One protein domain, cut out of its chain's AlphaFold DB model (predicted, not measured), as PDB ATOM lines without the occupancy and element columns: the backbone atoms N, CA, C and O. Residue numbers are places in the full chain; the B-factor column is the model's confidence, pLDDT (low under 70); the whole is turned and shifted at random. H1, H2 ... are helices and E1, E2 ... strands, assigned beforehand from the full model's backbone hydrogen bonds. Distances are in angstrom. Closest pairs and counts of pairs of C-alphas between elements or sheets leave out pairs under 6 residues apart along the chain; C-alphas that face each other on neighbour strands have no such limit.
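AT A GLANCE: This is residues 2 to 124 of the 124 residues of an uncharacterized protein of Salinimonas iocasae (UniProt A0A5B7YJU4). A small head of two sheets, E6 E5 E4 E7 and E1 E2 E3, forms a sandwich at one end of a long arm made of two helices, H1 and H2, which run side by side in opposite ways. H2 leads straight into the head, and the turn at the arm's far end, residues 25 to 31, stands free. The printed part has 123 residues with two named helices and seven named strands, in the order H1 H2 E1 E2 E3 E4 E5 E6 E7; the class is mixed, helices and strands. The sheet E6 E5 E4 E7 is mixed and the sheet E1 E2 E3 is antiparallel. The whole is loose, with a radius of gyration of the C-alphas of 19.3 A, and spans 66 by 33 by 22 A.

HOW THE PARTS SIT: The largest sheet runs E6, residues 96 to 100, E5, residues 86 to 91, E4, residues 77 to 83, and E7, residues 117 to 121. E4, E5 and E6 form a meander, each strand the antiparallel neighbour of the one before, with N 87 and O 99 at 2.9 A and N 81 and O 88 at 2.9 A. E7 is parallel to E4 at 11 degrees, with N 118 and O 80 at 3.1 A. The other sheet, E1, residues 54 to 57, E2, residues 60 to 65, and E3, residues 68 to 73, is a second meander, with N 55 and O 62 at 3.0 A and N 63 and O 70 at 2.9 A. The two sheets form a sandwich, face to face, the facing parts 10.7 A centre to centre and the strands of the one at 23 degrees to those of the other. H2, residues 30 to 50, only just is on the sheet E1 E2 E3, which it only grazes with residues 48 to 50. H1, residues 2 to 23, and H2 are close but not clearly touching, at a shallow tilt of 8 degrees, opposite ways; their closest C-alphas, of Leu 13 and Val 39, are 7.8 A apart. In H1 and H2 every O i to N i+4 pair is within hydrogen-bond range.

IN THESE COORDINATES: H1 begins at C-alpha 2 (145.927, 112.294, 89.540) and is 31.6 A long; H2 is 30.1 A long and ends at C-alpha 50 (143.055, 111.565, 81.914). E4 is 17.1 A long and E3 16.9 A. E7 ends at C-alpha 121 (151.144, 100.882, 65.319).

THE WHOLE: The two C-alphas farthest apart, of Glu 26 and Asp 93, are 66.5 A apart. The printed part has no cut. The link from E6 to E7, residues 101 to 116, is long. The mean pLDDT of the printed part is 70.5; 69 residues are under 70, among them residues 2 to 33.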
ATOM      1  N   THR A   2     147.117 111.709  90.201       48.53
ATOM      2  CA  THR A   2     145.927 112.294  89.540       48.53
ATOM      3  C   THR A   2     145.048 113.134  90.468       48.53
ATOM      4  O   THR A   2     144.585 114.180  90.048       48.53
ATOM      5  N   VAL A   3     144.876 112.735  91.735       44.22
ATOM      6  CA  VAL A   3     144.108 113.533  92.712       44.22
ATOM      7  C   VAL A   3     144.840 114.825  93.067       44.22
ATOM      8  O   VAL A   3     144.226 115.874  93.034       44.22
ATOM      9  N   LEU A   4     146.154 114.771  93.321       40.62
ATOM     10  CA  LEU A   4     146.946 115.967  93.639       40.62
ATOM     11  C   LEU A   4     147.045 116.937  92.452       40.62
ATOM     12  O   LEU A   4     146.981 118.141  92.643       40.62
ATOM     13  N   PHE A   5     147.172 116.412  91.228       50.19
ATOM     14  CA  PHE A   5     147.159 117.225  90.013       50.19
ATOM     15  C   PHE A   5     145.788 117.861  89.787       50.19
ATOM     16  O   PHE A   5     145.719 119.060  89.558       50.19
ATOM     17  N   LEU A   6     144.703 117.085  89.909       51.12
ATOM     18  CA  LEU A   6     143.345 117.605  89.776       51.12
ATOM     19  C   LEU A   6     143.056 118.652  90.857       51.12
ATOM     20  O   LEU A   6     142.519 119.694  90.526       51.12
ATOM     21  N   LEU A   7     143.479 118.409  92.102       49.91
ATOM     22  CA  LEU A   7     143.328 119.330  93.227       49.91
ATOM     23  C   LEU A   7     144.126 120.618  93.000       49.91
ATOM     24  O   LEU A   7     143.572 121.701  93.114       49.91
ATOM     25  N   ASN A   8     145.402 120.532  92.618       55.41
ATOM     26  CA  ASN A   8     146.208 121.723  92.331       55.41
ATOM     27  C   ASN A   8     145.658 122.496  91.130       55.41
ATOM     28  O   ASN A   8     145.620 123.722  91.155       55.41
ATOM     29  N   TYR A   9     145.181 121.796  90.103       60.12
ATOM     30  CA  TYR A   9     144.599 122.408  88.916       60.12
ATOM     31  C   TYR A   9     143.270 123.108  89.225       60.12
ATOM     32  O   TYR A   9     143.098 124.271  88.866       60.12
ATOM     33  N   THR A  10     142.360 122.464  89.965       58.75
ATOM     34  CA  THR A  10     141.096 123.082  90.392       58.75
ATOM     35  C   THR A  10     141.323 124.233  91.365       58.75
ATOM     36  O   THR A  10     140.649 125.251  91.250       58.75
ATOM     37  N   THR A  11     142.301 124.129  92.269       59.28
ATOM     38  CA  THR A  11     142.651 125.211  93.208       59.28
ATOM     39  C   THR A  11     143.240 126.415  92.469       59.28
ATOM     40  O   THR A  11     142.879 127.553  92.754       59.28
ATOM     41  N   THR A  12     144.091 126.179  91.466       65.94
ATOM     42  CA  THR A  12     144.661 127.251  90.631       65.94
ATOM     43  C   THR A  12     143.578 127.925  89.788       65.94
ATOM     44  O   THR A  12     143.519 129.150  89.730       65.94
ATOM     45  N   LEU A  13     142.664 127.148  89.197       65.50
ATOM     46  CA  LEU A  13     141.507 127.679  88.468       65.50
ATOM     47  C   LEU A  13     140.570 128.492  89.368       65.50
ATOM     48  O   LEU A  13     140.083 129.539  88.952       65.50
ATOM     49  N   PHE A  14     140.354 128.045  90.606       64.38
ATOM     50  CA  PHE A  14     139.547 128.760  91.592       64.38
ATOM     51  C   PHE A  14     140.194 130.089  92.014       64.38
ATOM     52  O   PHE A  14     139.510 131.102  92.134       64.38
ATOM     53  N   LEU A  15     141.521 130.123  92.163       64.19
ATOM     54  CA  LEU A  15     142.255 131.364  92.425       64.19
ATOM     55  C   LEU A  15     142.160 132.335  91.243       64.19
ATOM     56  O   LEU A  15     141.835 133.502  91.443       64.19
ATOM     57  N   VAL A  16     142.362 131.858  90.011       67.44
ATOM     58  CA  VAL A  16     142.198 132.678  88.796       67.44
ATOM     59  C   VAL A  16     140.769 133.231  88.686       67.44
ATOM     60  O   VAL A  16     140.597 134.387  88.313       67.44
ATOM     61  N   PHE A  17     139.756 132.449  89.074       64.94
ATOM     62  CA  PHE A  17     138.350 132.862  89.133       64.94
ATOM     63  C   PHE A  17     138.096 133.995  90.144       64.94
ATOM     64  O   PHE A  17     137.456 134.987  89.794       64.94
ATOM     65  N   ILE A  18     138.632 133.887  91.368       64.69
ATOM     66  CA  ILE A  18     138.517 134.938  92.396       64.69
ATOM     67  C   ILE A  18     139.213 136.217  91.936       64.69
ATOM     68  O   ILE A  18     138.635 137.300  92.031       64.69
ATOM     69  N   PHE A  19     140.433 136.095  91.403       63.62
ATOM     70  CA  PHE A  19     141.169 137.255  90.919       63.62
ATOM     71  C   PHE A  19     140.426 137.924  89.766       63.62
ATOM     72  O   PHE A  19     140.166 139.113  89.863       63.62
ATOM     73  N   ALA A  20     139.988 137.187  88.742       62.00
ATOM     74  CA  ALA A  20     139.270 137.755  87.597       62.00
ATOM     75  C   ALA A  20     137.959 138.471  87.986       62.00
ATOM     76  O   ALA A  20     137.644 139.513  87.411       62.00
ATOM     77  N   GLY A  21     137.219 137.950  88.974       58.44
ATOM     78  CA  GLY A  21     136.000 138.582  89.491       58.44
ATOM     79  C   GLY A  21     136.251 139.875  90.276       58.44
ATOM     80  O   GLY A  21     135.416 140.776  90.249       58.44
ATOM     81  N   ALA A  22     137.411 139.998  90.929       61.91
ATOM     82  CA  ALA A  22     137.775 141.175  91.718       61.91
ATOM     83  C   ALA A  22     138.224 142.380  90.866       61.91
ATOM     84  O   ALA A  22     138.095 143.515  91.318       61.91
ATOM     85  N   ILE A  23     138.738 142.163  89.646       59.34
ATOM     86  CA  ILE A  23     139.347 143.232  88.818       59.34
ATOM     87  C   ILE A  23     138.391 143.838  87.775       59.34
ATOM     88  O   ILE A  23     138.759 144.806  87.115       59.34
ATOM     89  N   ALA A  24     137.181 143.296  87.580       56.03
ATOM     90  CA  ALA A  24     136.306 143.711  86.474       56.03
ATOM     91  C   ALA A  24     134.812 143.808  86.866       56.03
ATOM     92  O   ALA A  24     134.030 142.908  86.551       56.03
ATOM     93  N   PRO A  25     134.383 144.906  87.516       56.78
ATOM     94  CA  PRO A  25     133.003 145.065  87.985       56.78
ATOM     95  C   PRO A  25     131.971 145.433  86.894       56.78
ATOM     96  O   PRO A  25     130.791 145.160  87.078       56.78
ATOM     97  N   GLU A  26     132.362 145.995  85.743       55.69
ATOM     98  CA  GLU A  26     131.399 146.685  84.850       55.69
ATOM     99  C   GLU A  26     130.862 145.888  83.641       55.69
ATOM    100  O   GLU A  26     130.033 146.393  82.894       55.69
ATOM    101  N   ASN A  27     131.270 144.632  83.425       57.50
ATOM    102  CA  ASN A  27     130.767 143.805  82.304       57.50
ATOM    103  C   ASN A  27     130.530 142.338  82.716       57.50
ATOM    104  O   ASN A  27     130.851 141.387  81.994       57.50
ATOM    105  N   GLN A  28     129.996 142.169  83.927       56.47
ATOM    106  CA  GLN A  28     130.000 140.923  84.694       56.47
ATOM    107  C   GLN A  28     129.207 139.752  84.108       56.47
ATOM    108  O   GLN A  28     129.456 138.635  84.523       56.47
ATOM    109  N   SER A  29     128.273 139.936  83.175       60.41
ATOM    110  CA  SER A  29     127.445 138.812  82.703       60.41
ATOM    111  C   SER A  29     128.137 138.015  81.590       60.41
ATOM    112  O   SER A  29     128.513 136.856  81.762       60.41
ATOM    113  N   THR A  30     128.391 138.645  80.444       61.59
ATOM    114  CA  THR A  30     128.809 137.933  79.227       61.59
ATOM    115  C   THR A  30     130.267 137.482  79.275       61.59
ATOM    116  O   THR A  30     130.593 136.381  78.833       61.59
ATOM    117  N   ARG A  31     131.159 138.310  79.842       63.59
ATOM    118  CA  ARG A  31     132.584 137.961  79.990       63.59
ATOM    119  C   ARG A  31     132.775 136.847  81.015       63.59
ATOM    120  O   ARG A  31     133.552 135.930  80.780       63.59
ATOM    121  N   PHE A  32     132.019 136.885  82.107       66.56
ATOM    122  CA  PHE A  32     132.020 135.840  83.129       66.56
ATOM    123  C   PHE A  32     131.516 134.502  82.588       66.56
ATOM    124  O   PHE A  32     132.180 133.486  82.776       66.56
ATOM    125  N   VAL A  33     130.402 134.505  81.843       67.75
ATOM    126  CA  VAL A  33     129.895 133.303  81.163       67.75
ATOM    127  C   VAL A  33     130.946 132.747  80.203       67.75
ATOM    128  O   VAL A  33     131.232 131.555  80.253       67.75
ATOM    129  N   PHE A  34     131.594 133.597  79.400       70.25
ATOM    130  CA  PHE A  34     132.653 133.166  78.486       70.25
ATOM    131  C   PHE A  34     133.834 132.504  79.218       70.25
ATOM    132  O   PHE A  34     134.244 131.405  78.844       70.25
ATOM    133  N   TYR A  35     134.345 133.114  80.295       69.06
ATOM    134  CA  TYR A  35     135.430 132.523  81.085       69.06
ATOM    135  C   TYR A  35     135.022 131.190  81.723       69.06
ATOM    136  O   TYR A  35     135.793 130.233  81.666       69.06
ATOM    137  N   ILE A  36     133.801 131.087  82.259       69.06
ATOM    138  CA  ILE A  36     133.274 129.830  82.806       69.06
ATOM    139  C   ILE A  36     133.192 128.754  81.726       69.06
ATOM    140  O   ILE A  36     133.629 127.629  81.957       69.06
ATOM    141  N   THR A  37     132.669 129.077  80.543       69.94
ATOM    142  CA  THR A  37     132.556 128.113  79.445       69.94
ATOM    143  C   THR A  37     133.929 127.617  78.999       69.94
ATOM    144  O   THR A  37     134.104 126.412  78.827       69.94
ATOM    145  N   VAL A  38     134.920 128.505  78.874       72.00
ATOM    146  CA  VAL A  38     136.295 128.115  78.523       72.00
ATOM    147  C   VAL A  38     136.897 127.215  79.603       72.00
ATOM    148  O   VAL A  38     137.420 126.148  79.286       72.00
ATOM    149  N   VAL A  39     136.777 127.583  80.881       68.19
ATOM    150  CA  VAL A  39     137.306 126.780  81.994       68.19
ATOM    151  C   VAL A  39     136.632 125.410  82.070       68.19
ATOM    152  O   VAL A  39     137.321 124.399  82.233       68.19
ATOM    153  N   LEU A  40     135.308 125.346  81.914       69.00
ATOM    154  CA  LEU A  40     134.565 124.086  81.884       69.00
ATOM    155  C   LEU A  40     135.003 123.214  80.713       69.00
ATOM    156  O   LEU A  40     135.282 122.037  80.920       69.00
ATOM    157  N   MET A  41     135.132 123.784  79.511       69.19
ATOM    158  CA  MET A  41     135.594 123.055  78.330       69.19
ATOM    159  C   MET A  41     136.997 122.484  78.534       69.19
ATOM    160  O   MET A  41     137.208 121.292  78.321       69.19
ATOM    161  N   VAL A  42     137.948 123.291  79.014       68.69
ATOM    162  CA  VAL A  42     139.318 122.825  79.271       68.69
ATOM    163  C   VAL A  42     139.325 121.736  80.347       68.69
ATOM    164  O   VAL A  42     139.974 120.706  80.180       68.69
ATOM    165  N   THR A  43     138.555 121.910  81.422       65.88
ATOM    166  CA  THR A  43     138.455 120.916  82.501       65.88
ATOM    167  C   THR A  43     137.870 119.601  81.998       65.88
ATOM    168  O   THR A  43     138.391 118.533  82.320       65.88
ATOM    169  N   LEU A  44     136.824 119.662  81.171       67.44
ATOM    170  CA  LEU A  44     136.183 118.491  80.584       67.44
ATOM    171  C   LEU A  44     137.141 117.757  79.638       67.44
ATOM    172  O   LEU A  44     137.258 116.536  79.716       67.44
ATOM    173  N   VAL A  45     137.890 118.490  78.808       68.56
ATOM    174  CA  VAL A  45     138.911 117.919  77.917       68.56
ATOM    175  C   VAL A  45     140.022 117.247  78.725       68.56
ATOM    176  O   VAL A  45     140.331 116.083  78.473       68.56
ATOM    177  N   CYS A  46     140.572 117.917  79.743       65.81
ATOM    178  CA  CYS A  46     141.601 117.344  80.615       65.81
ATOM    179  C   CYS A  46     141.097 116.109  81.376       65.81
ATOM    180  O   CYS A  46     141.825 115.119  81.504       65.81
ATOM    181  N   TRP A  47     139.849 116.131  81.854       66.75
ATOM    182  CA  TRP A  47     139.216 114.987  82.507       66.75
ATOM    183  C   TRP A  47     139.092 113.813  81.535       66.75
ATOM    184  O   TRP A  47     139.528 112.702  81.851       66.75
ATOM    185  N   ILE A  48     138.512 114.040  80.353       66.69
ATOM    186  CA  ILE A  48     138.327 113.005  79.330       66.69
ATOM    187  C   ILE A  48     139.681 112.417  78.939       66.69
ATOM    188  O   ILE A  48     139.818 111.194  78.909       66.69
ATOM    189  N   TRP A  49     140.694 113.255  78.719       63.75
ATOM    190  CA  TRP A  49     142.050 112.806  78.412       63.75
ATOM    191  C   TRP A  49     142.634 111.943  79.525       63.75
ATOM    192  O   TRP A  49     143.061 110.825  79.251       63.75
ATOM    193  N   GLY A  50     142.569 112.371  80.789       62.56
ATOM    194  CA  GLY A  50     143.055 111.565  81.914       62.56
ATOM    195  C   GLY A  50     142.434 110.162  81.959       62.56
ATOM    196  O   GLY A  50     143.127 109.189  82.254       62.56
ATOM    197  N   ARG A  51     141.156 110.041  81.575       67.19
ATOM    198  CA  ARG A  51     140.389 108.781  81.536       67.19
ATOM    199  C   ARG A  51     140.731 107.859  80.359       67.19
ATOM    200  O   ARG A  51     140.150 106.779  80.278       67.19
ATOM    201  N   HIS A  52     141.646 108.266  79.483       73.25
ATOM    202  CA  HIS A  52     142.125 107.525  78.315       73.25
ATOM    203  C   HIS A  52     143.657 107.393  78.361       73.25
ATOM    204  O   HIS A  52     144.353 107.753  77.414       73.25
ATOM    205  N   SER A  53     144.206 106.935  79.489       76.94
ATOM    206  CA  SER A  53     145.654 106.898  79.748       76.94
ATOM    207  C   SER A  53     146.147 105.515  80.180       76.94
ATOM    208  O   SER A  53     145.385 104.688  80.694       76.94
ATOM    209  N   ILE A  54     147.447 105.270  79.981       81.69
ATOM    210  CA  ILE A  54     148.139 104.065  80.461       81.69
ATOM    211  C   ILE A  54     149.308 104.497  81.341       81.69
ATOM    212  O   ILE A  54     150.203 105.216  80.894       81.69
ATOM    213  N   ILE A  55     149.308 104.060  82.600       82.06
ATOM    214  CA  ILE A  55     150.267 104.531  83.607       82.06
ATOM    215  C   ILE A  55     150.775 103.346  84.428       82.06
ATOM    216  O   ILE A  55     149.975 102.571  84.947       82.06
ATOM    217  N   LYS A  56     152.092 103.233  84.626       79.88
ATOM    218  CA  LYS A  56     152.684 102.314  85.611       79.88
ATOM    219  C   LYS A  56     152.922 103.077  86.913       79.88
ATOM    220  O   LYS A  56     153.529 104.143  86.905       79.88
ATOM    221  N   ARG A  57     152.432 102.553  88.039       76.50
ATOM    222  CA  ARG A  57     152.752 103.058  89.385       76.50
ATOM    223  C   ARG A  57     153.126 101.883  90.278       76.50
ATOM    224  O   ARG A  57     152.303 100.996  90.506       76.50
ATOM    225  N   GLY A  58     154.361 101.890  90.778       81.00
ATOM    226  CA  GLY A  58     154.921 100.764  91.528       81.00
ATOM    227  C   GLY A  58     154.823  99.463  90.727       81.00
ATOM    228  O   GLY A  58     155.140  99.437  89.535       81.00
ATOM    229  N   ASN A  59     154.297  98.415  91.363       84.56
ATOM    230  CA  ASN A  59     154.148  97.083  90.767       84.56
ATOM    231  C   ASN A  59     152.851  96.918  89.958       84.56
ATOM    232  O   ASN A  59     152.465  95.792  89.654       84.56
ATOM    233  N   TYR A  60     152.153  98.002  89.604       83.69
ATOM    234  CA  TYR A  60     150.892  97.929  88.864       83.69
ATOM    235  C   TYR A  60     150.883  98.810  87.619       83.69
ATOM    236  O   TYR A  60     151.396  99.930  87.619       83.69
ATOM    237  N   ILE A  61     150.225  98.312  86.575       85.31
ATOM    238  CA  ILE A  61     149.860  99.059  85.377       85.31
ATOM    239  C   ILE A  61     148.364  99.330  85.418       85.31
ATOM    240  O   ILE A  61     147.543  98.451  85.688       85.31
ATOM    241  N   TYR A  62     148.033 100.584  85.163       82.94
ATOM    242  CA  TYR A  62     146.690 101.113  85.144       82.94
ATOM    243  C   TYR A  62     146.319 101.431  83.706       82.94
ATOM    244  O   TYR A  62     146.983 102.240  83.059       82.94
ATOM    245  N   ILE A  63     145.252 100.798  83.235       84.12
ATOM    246  CA  ILE A  63     144.667 101.015  81.916       84.12
ATOM    247  C   ILE A  63     143.326 101.698  82.151       84.12
ATOM    248  O   ILE A  63     142.406 101.105  82.722       84.12
ATOM    249  N   GLN A  64     143.247 102.973  81.783       80.38
ATOM    250  CA  GLN A  64     142.059 103.795  81.970       80.38
ATOM    251  C   GLN A  64     141.349 103.920  80.624       80.38
ATOM    252  O   GLN A  64     141.897 104.512  79.697       80.38
ATOM    253  N   THR A  65     140.160 103.332  80.518       74.94
ATOM    254  CA  THR A  65     139.337 103.300  79.304       74.94
ATOM    255  C   THR A  65     137.924 103.704  79.677       74.94
ATOM    256  O   THR A  65     137.181 102.866  80.158       74.94
ATOM    257  N   PHE A  66     137.516 104.965  79.513       65.12
ATOM    258  CA  PHE A  66     136.178 105.384  79.952       65.12
ATOM    259  C   PHE A  66     135.059 104.460  79.409       65.12
ATOM    260  O   PHE A  66     135.018 104.222  78.202       65.12
ATOM    261  N   PRO A  67     134.143 103.951  80.263       61.38
ATOM    262  CA  PRO A  67     133.991 104.218  81.703       61.38
ATOM    263  C   PRO A  67     134.796 103.282  82.629       61.38
ATOM    264  O   PRO A  67     134.839 103.509  83.840       61.38
ATOM    265  N   THR A  68     135.426 102.245  82.083       68.50
ATOM    266  CA  THR A  68     136.134 101.188  82.806       68.50
ATOM    267  C   THR A  68     137.556 101.572  83.231       68.50
ATOM    268  O   THR A  68     138.256 102.403  82.653       68.50
ATOM    269  N   PHE A  69     137.997 100.949  84.316       76.19
ATOM    270  CA  PHE A  69     139.332 101.127  84.864       76.19
ATOM    271  C   PHE A  69     139.882  99.763  85.233       76.19
ATOM    272  O   PHE A  69     139.257  99.031  86.000       76.19
ATOM    273  N   THR A  70     141.055  99.430  84.699       82.44
ATOM    274  CA  THR A  70     141.676  98.132  84.946       82.44
ATOM    275  C   THR A  70     143.045  98.306  85.574       82.44
ATOM    276  O   THR A  70     143.886  99.062  85.086       82.44
ATOM    277  N   LYS A  71     143.265  97.579  86.668       87.62
ATOM    278  CA  LYS A  71     144.540  97.479  87.372       87.62
ATOM    279  C   LYS A  71     145.109  96.082  87.145       87.62
ATOM    280  O   LYS A  71     144.425  95.095  87.405       87.62
ATOM    281  N   ILE A  72     146.352  96.001  86.687       85.56
ATOM    282  CA  ILE A  72     147.055  94.742  86.405       85.56
ATOM    283  C   ILE A  72     148.419  94.793  87.092       85.56
ATOM    284  O   ILE A  72     149.039  95.855  87.130       85.56
ATOM    285  N   ARG A  73     148.896  93.684  87.668       85.31
ATOM    286  CA  ARG A  73     150.263  93.623  88.214       85.31
ATOM    287  C   ARG A  73     151.266  93.696  87.067       85.31
ATOM    288  O   ARG A  73     151.142  92.960  86.097       85.31
ATOM    289  N   ALA A  74     152.267  94.560  87.182       82.44
ATOM    290  CA  ALA A  74     153.317  94.712  86.179       82.44
ATOM    291  C   ALA A  74     154.137  93.421  86.009       82.44
ATOM    292  O   ALA A  74     154.597  93.140  84.914       82.44
ATOM    293  N   GLU A  75     154.273  92.621  87.070       84.38
ATOM    294  CA  GLU A  75     154.974  91.330  87.048       84.38
ATOM    295  C   GLU A  75     154.270  90.273  86.189       84.38
ATOM    296  O   GLU A  75     154.945  89.402  85.643       84.38
ATOM    297  N   GLU A  76     152.941  90.359  86.055       85.88
ATOM    298  CA  GLU A  76     152.137  89.467  85.210       85.88
ATOM    299  C   GLU A  76     152.230  89.842  83.728       85.88
ATOM    300  O   GLU A  76     151.887  89.027  82.876       85.88
ATOM    301  N   ILE A  77     152.648  91.072  83.415       84.00
ATOM    302  CA  ILE A  77     152.677  91.597  82.052       84.00
ATOM    303  C   ILE A  77     154.016  91.239  81.429       84.00
ATOM    304  O   ILE A  77     155.076  91.556  81.968       84.00
ATOM    305  N   GLU A  78     153.950  90.580  80.283       85.06
ATOM    306  CA  GLU A  78     155.123  90.310  79.465       85.06
ATOM    307  C   GLU A  78     155.369  91.490  78.529       85.06
ATOM    308  O   GLU A  78     156.463  92.050  78.495       85.06
ATOM    309  N   ASN A  79     154.324  91.924  77.822       84.06
ATOM    310  CA  ASN A  79     154.407  93.028  76.879       84.06
ATOM    311  C   ASN A  79     153.042  93.698  76.635       84.06
ATOM    312  O   ASN A  79     151.963  93.198  76.976       84.06
ATOM    313  N   LEU A  80     153.115  94.882  76.037       83.88
ATOM    314  CA  LEU A  80     151.985  95.696  75.625       83.88
ATOM    315  C   LEU A  80     152.106  95.990  74.130       83.88
ATOM    316  O   LEU A  80     153.144  96.453  73.656       83.88
ATOM    317  N   THR A  81     151.019  95.786  73.395       83.31
ATOM    318  CA  THR A  81     150.916  96.202  71.993       83.31
ATOM    319  C   THR A  81     149.821  97.242  71.879       83.31
ATOM    320  O   THR A  81     148.668  96.991  72.235       83.31
ATOM    321  N   ILE A  82     150.177  98.425  71.384       81.62
ATOM    322  CA  ILE A  82     149.238  99.536  71.230       81.62
ATOM    323  C   ILE A  82     148.920  99.696  69.749       81.62
ATOM    324  O   ILE A  82     149.804  99.973  68.937       81.62
ATOM    325  N   ILE A  83     147.643  99.528  69.417       81.38
ATOM    326  CA  ILE A  83     147.106  99.619  68.061       81.38
ATOM    327  C   ILE A  83     146.006 100.670  68.088       81.38
ATOM    328  O   ILE A  83     144.871 100.355  68.432       81.38
ATOM    329  N   GLU A  84     146.339 101.915  67.748       78.69
ATOM    330  CA  GLU A  84     145.377 103.023  67.655       78.69
ATOM    331  C   GLU A  84     144.445 103.142  68.889       78.69
ATOM    332  O   GLU A  84     144.853 103.653  69.935       78.69
ATOM    333  N   LYS A  85     143.206 102.635  68.786       79.75
ATOM    334  CA  LYS A  85     142.164 102.611  69.828       79.75
ATOM    335  C   LYS A  85     142.176 101.371  70.722       79.75
ATOM    336  O   LYS A  85     141.258 101.161  71.512       79.75
ATOM    337  N   HIS A  86     143.173 100.510  70.596       80.38
ATOM    338  CA  HIS A  86     143.252  99.247  71.308       80.38
ATOM    339  C   HIS A  86     144.595  99.085  72.002       80.38
ATOM    340  O   HIS A  86     145.648  99.423  71.461       80.38
ATOM    341  N   VAL A  87     144.549  98.501  73.193       83.62
ATOM    342  CA  VAL A  87     145.735  98.036  73.908       83.62
ATOM    343  C   VAL A  87     145.567  96.550  74.147       83.62
ATOM    344  O   VAL A  87     144.604  96.121  74.785       83.62
ATOM    345  N   LEU A  88     146.497  95.775  73.610       85.38
ATOM    346  CA  LEU A  88     146.628  94.355  73.878       85.38
ATOM    347  C   LEU A  88     147.659  94.195  74.988       85.38
ATOM    348  O   LEU A  88     148.791  94.663  74.866       85.38
ATOM    349  N   VAL A  89     147.247  93.561  76.075       87.25
ATOM    350  CA  VAL A  89     148.117  93.185  77.184       87.25
ATOM    351  C   VAL A  89     148.354  91.696  77.067       87.25
ATOM    352  O   VAL A  89     147.408  90.936  77.285       87.25
ATOM    353  N   ASN A  90     149.578  91.284  76.731       86.31
ATOM    354  CA  ASN A  90     149.931  89.875  76.843       86.31
ATOM    355  C   ASN A  90     150.578  89.645  78.200       86.31
ATOM    356  O   ASN A  90     151.459  90.385  78.657       86.31
ATOM    357  N   LYS A  91     150.063  88.630  78.873       86.50
ATOM    358  CA  LYS A  91     150.544  88.195  80.165       86.50
ATOM    359  C   LYS A  91     151.523  87.043  79.996       86.50
ATOM    360  O   LYS A  91     151.432  86.281  79.040       86.50
ATOM    361  N   LYS A  92     152.383  86.863  80.997       86.19
ATOM    362  CA  LYS A  92     153.339  85.746  81.067       86.19
ATOM    363  C   LYS A  92     152.678  84.365  81.133       86.19
ATOM    364  O   LYS A  92     153.341  83.367  80.893       86.19
ATOM    365  N   ASP A  93     151.391  84.301  81.480       84.81
ATOM    366  CA  ASP A  93     150.589  83.069  81.455       84.81
ATOM    367  C   ASP A  93     150.108  82.695  80.036       84.81
ATOM    368  O   ASP A  93     149.368  81.728  79.870       84.81
ATOM    369  N   GLY A  94     150.504  83.461  79.012       81.19
ATOM    370  CA  GLY A  94     150.087  83.282  77.622       81.19
ATOM    371  C   GLY A  94     148.707  83.863  77.306       81.19
ATOM    372  O   GLY A  94     148.298  83.872  76.144       81.19
ATOM    373  N   SER A  95     147.976  84.384  78.298       85.12
ATOM    374  CA  SER A  95     146.678  85.016  78.066       85.12
ATOM    375  C   SER A  95     146.830  86.438  77.520       85.12
ATOM    376  O   SER A  95     147.698  87.216  77.927       85.12
ATOM    377  N   GLN A  96     145.938  86.808  76.600       86.56
ATOM    378  CA  GLN A  96     145.862  88.153  76.041       86.56
ATOM    379  C   GLN A  96     144.564  88.833  76.474       86.56
ATOM    380  O   GLN A  96     143.473  88.280  76.331       86.56
ATOM    381  N   LYS A  97     144.666  90.071  76.966       86.38
ATOM    382  CA  LYS A  97     143.506  90.931  77.238       86.38
ATOM    383  C   LYS A  97     143.514  92.146  76.326       86.38
ATOM    384  O   LYS A  97     144.512  92.855  76.231       86.38
ATOM    385  N   LYS A  98     142.376  92.405  75.685       85.81
ATOM    386  CA  LYS A  98     142.168  93.555  74.804       85.81
ATOM    387  C   LYS A  98     141.362  94.631  75.524       85.81
ATOM    388  O   LYS A  98     140.255  94.374  75.985       85.81
ATOM    389  N   TYR A  99     141.898  95.844  75.554       83.56
ATOM    390  CA  TYR A  99     141.234  97.033  76.083       83.56
ATOM    391  C   TYR A  99     140.923  97.990  74.939       83.56
ATOM    392  O   TYR A  99     141.805  98.307  74.139       83.56
ATOM    393  N   HIS A 100     139.668  98.425  74.839       80.25
ATOM    394  CA  HIS A 100     139.228  99.380  73.828       80.25
ATOM    395  C   HIS A 100     139.118 100.784  74.420       80.25
ATOM    396  O   HIS A 100     138.549 100.977  75.490       80.25
ATOM    397  N   PHE A 101     139.656 101.755  73.697       76.25
ATOM    398  CA  PHE A 101     139.623 103.171  74.008       76.25
ATOM    399  C   PHE A 101     138.708 103.864  73.004       76.25
ATOM    400  O   PHE A 101     138.828 103.639  71.803       76.25
ATOM    401  N   MET A 102     137.866 104.783  73.466       68.81
ATOM    402  CA  MET A 102     136.990 105.555  72.578       68.81
ATOM    403  C   MET A 102     137.795 106.430  71.594       68.81
ATOM    404  O   MET A 102     137.470 106.518  70.404       68.81
ATOM    405  N   PHE A 103     138.906 107.001  72.073       65.12
ATOM    406  CA  PHE A 103     139.777 107.912  71.319       65.12
ATOM    407  C   PHE A 103     141.256 107.480  71.281       65.12
ATOM    408  O   PHE A 103     142.108 108.274  70.908       65.12
ATOM    409  N   GLY A 104     141.574 106.231  71.646       65.69
ATOM    410  CA  GLY A 104     142.961 105.783  71.869       65.69
ATOM    411  C   GLY A 104     143.521 106.221  73.226       65.69
ATOM    412  O   GLY A 104     142.841 106.943  73.955       65.69
ATOM    413  N   PRO A 105     144.733 105.777  73.610       65.56
ATOM    414  CA  PRO A 105     145.401 106.231  74.826       65.56
ATOM    415  C   PRO A 105     145.972 107.651  74.630       65.56
ATOM    416  O   PRO A 105     147.186 107.866  74.626       65.56
ATOM    417  N   THR A 106     145.087 108.619  74.382       62.34
ATOM    418  CA  THR A 106     145.391 110.036  74.116       62.34
ATOM    419  C   THR A 106     145.729 110.823  75.374       62.34
ATOM    420  O   THR A 106     146.407 111.838  75.283       62.34
ATOM    421  N   GLY A 107     145.359 110.314  76.551       58.41
ATOM    422  CA  GLY A 107     145.735 110.862  77.857       58.41
ATOM    423  C   GLY A 107     147.212 110.742  78.215       58.41
ATOM    424  O   GLY A 107     147.600 111.109  79.321       58.41
ATOM    425  N   GLY A 108     148.020 110.192  77.310       64.94
ATOM    426  CA  GLY A 108     149.435 109.939  77.513       64.94
ATOM    427  C   GLY A 108     149.706 108.494  77.920       64.94
ATOM    428  O   GLY A 108     149.044 107.907  78.781       64.94
ATOM    429  N   ILE A 109     150.718 107.920  77.274       67.94
ATOM    430  CA  ILE A 109     151.403 106.721  77.747       67.94
ATOM    431  C   ILE A 109     152.537 107.244  78.617       67.94
ATOM    432  O   ILE A 109     153.406 107.950  78.116       67.94
ATOM    433  N   HIS A 110     152.507 106.948  79.912       70.12
ATOM    434  CA  HIS A 110     153.571 107.392  80.810       70.12
ATOM    435  C   HIS A 110     154.886 106.667  80.475       70.12
ATOM    436  O   HIS A 110     154.858 105.454  80.262       70.12
ATOM    437  N   ASP A 111     156.031 107.359  80.513       67.88
ATOM    438  CA  ASP A 111     157.340 106.823  80.083       67.88
ATOM    439  C   ASP A 111     157.736 105.513  80.780       67.88
ATOM    440  O   ASP A 111     158.371 104.632  80.210       67.88
ATOM    441  N   SER A 112     157.263 105.328  82.011       66.38
ATOM    442  CA  SER A 112     157.415 104.095  82.795       66.38
ATOM    443  C   SER A 112     156.798 102.837  82.155       66.38
ATOM    444  O   SER A 112     157.067 101.726  82.609       66.38
ATOM    445  N   VAL A 113     155.896 103.010  81.187       68.62
ATOM    446  CA  VAL A 113     155.206 101.940  80.450       68.62
ATOM    447  C   VAL A 113     155.889 101.680  79.107       68.62
ATOM    448  O   VAL A 113     155.823 100.563  78.607       68.62
ATOM    449  N   THR A 114     156.597 102.669  78.556       72.06
ATOM    450  CA  THR A 114     157.325 102.589  77.284       72.06
ATOM    451  C   THR A 114     158.230 101.360  77.133       72.06
ATOM    452  O   THR A 114     158.132 100.727  76.086       72.06
ATOM    453  N   PRO A 115     159.027 100.924  78.134       71.69
ATOM    454  CA  PRO A 115     159.868  99.732  77.976       71.69
ATOM    455  C   PRO A 115     159.083  98.415  77.869       71.69
ATOM    456  O   PRO A 115     159.643  97.405  77.464       71.69
ATOM    457  N   LEU A 116     157.796  98.403  78.228       74.94
ATOM    458  CA  LEU A 116     156.929  97.231  78.082       74.94
ATOM    459  C   LEU A 116     156.211  97.209  76.728       74.94
ATOM    460  O   LEU A 116     155.519  96.241  76.421       74.94
ATOM    461  N   ILE A 117     156.329  98.274  75.930       75.12
ATOM    462  CA  ILE A 117     155.671  98.386  74.633       75.12
ATOM    463  C   ILE A 117     156.599  97.818  73.569       75.12
ATOM    464  O   ILE A 117     157.620  98.416  73.252       75.12
ATOM    465  N   ILE A 118     156.210  96.684  72.988       69.94
ATOM    466  CA  ILE A 118     156.992  96.055  71.914       69.94
ATOM    467  C   ILE A 118     156.647  96.664  70.556       69.94
ATOM    468  O   ILE A 118     157.521  96.806  69.710       69.94
ATOM    469  N   ASN A 119     155.390  97.061  70.344       67.56
ATOM    470  CA  ASN A 119     154.953  97.662  69.088       67.56
ATOM    471  C   ASN A 119     153.921  98.766  69.318       67.56
ATOM    472  O   ASN A 119     152.947  98.600  70.063       67.56
ATOM    473  N   ARG A 120     154.118  99.890  68.619       61.78
ATOM    474  CA  ARG A 120     153.169 101.004  68.546       61.78
ATOM    475  C   ARG A 120     152.795 101.242  67.089       61.78
ATOM    476  O   ARG A 120     153.522 101.905  66.359       61.78
ATOM    477  N   ILE A 121     151.646 100.714  66.681       64.44
ATOM    478  CA  ILE A 121     151.144 100.882  65.319       64.44
ATOM    479  C   ILE A 121     150.222 102.105  65.308       64.44
ATOM    480  O   ILE A 121     149.118 102.075  65.857       64.44
ATOM    481  N   LYS A 122     150.699 103.198  64.705       54.97
ATOM    482  CA  LYS A 122     149.872 104.342  64.306       54.97
ATOM    483  C   LYS A 122     149.522 104.139  62.831       54.97
ATOM    484  O   LYS A 122     150.438 104.083  62.017       54.97
ATOM    485  N   ARG A 123     148.242 103.974  62.483       46.84
ATOM    486  CA  ARG A 123     147.839 104.085  61.072       46.84
ATOM    487  C   ARG A 123     147.936 105.557  60.661       46.84
ATOM    488  O   ARG A 123     147.531 106.419  61.440       46.84
ATOM    489  N   LEU A 124     148.574 105.774  59.509       39.25
ATOM    490  CA  LEU A 124     148.678 107.044  58.784       39.25
ATOM    491  C   LEU A 124     147.294 107.533  58.355       39.25
ATOM    492  O   LEU A 124     146.477 106.661  57.977       39.25
TER     493      LEU A 124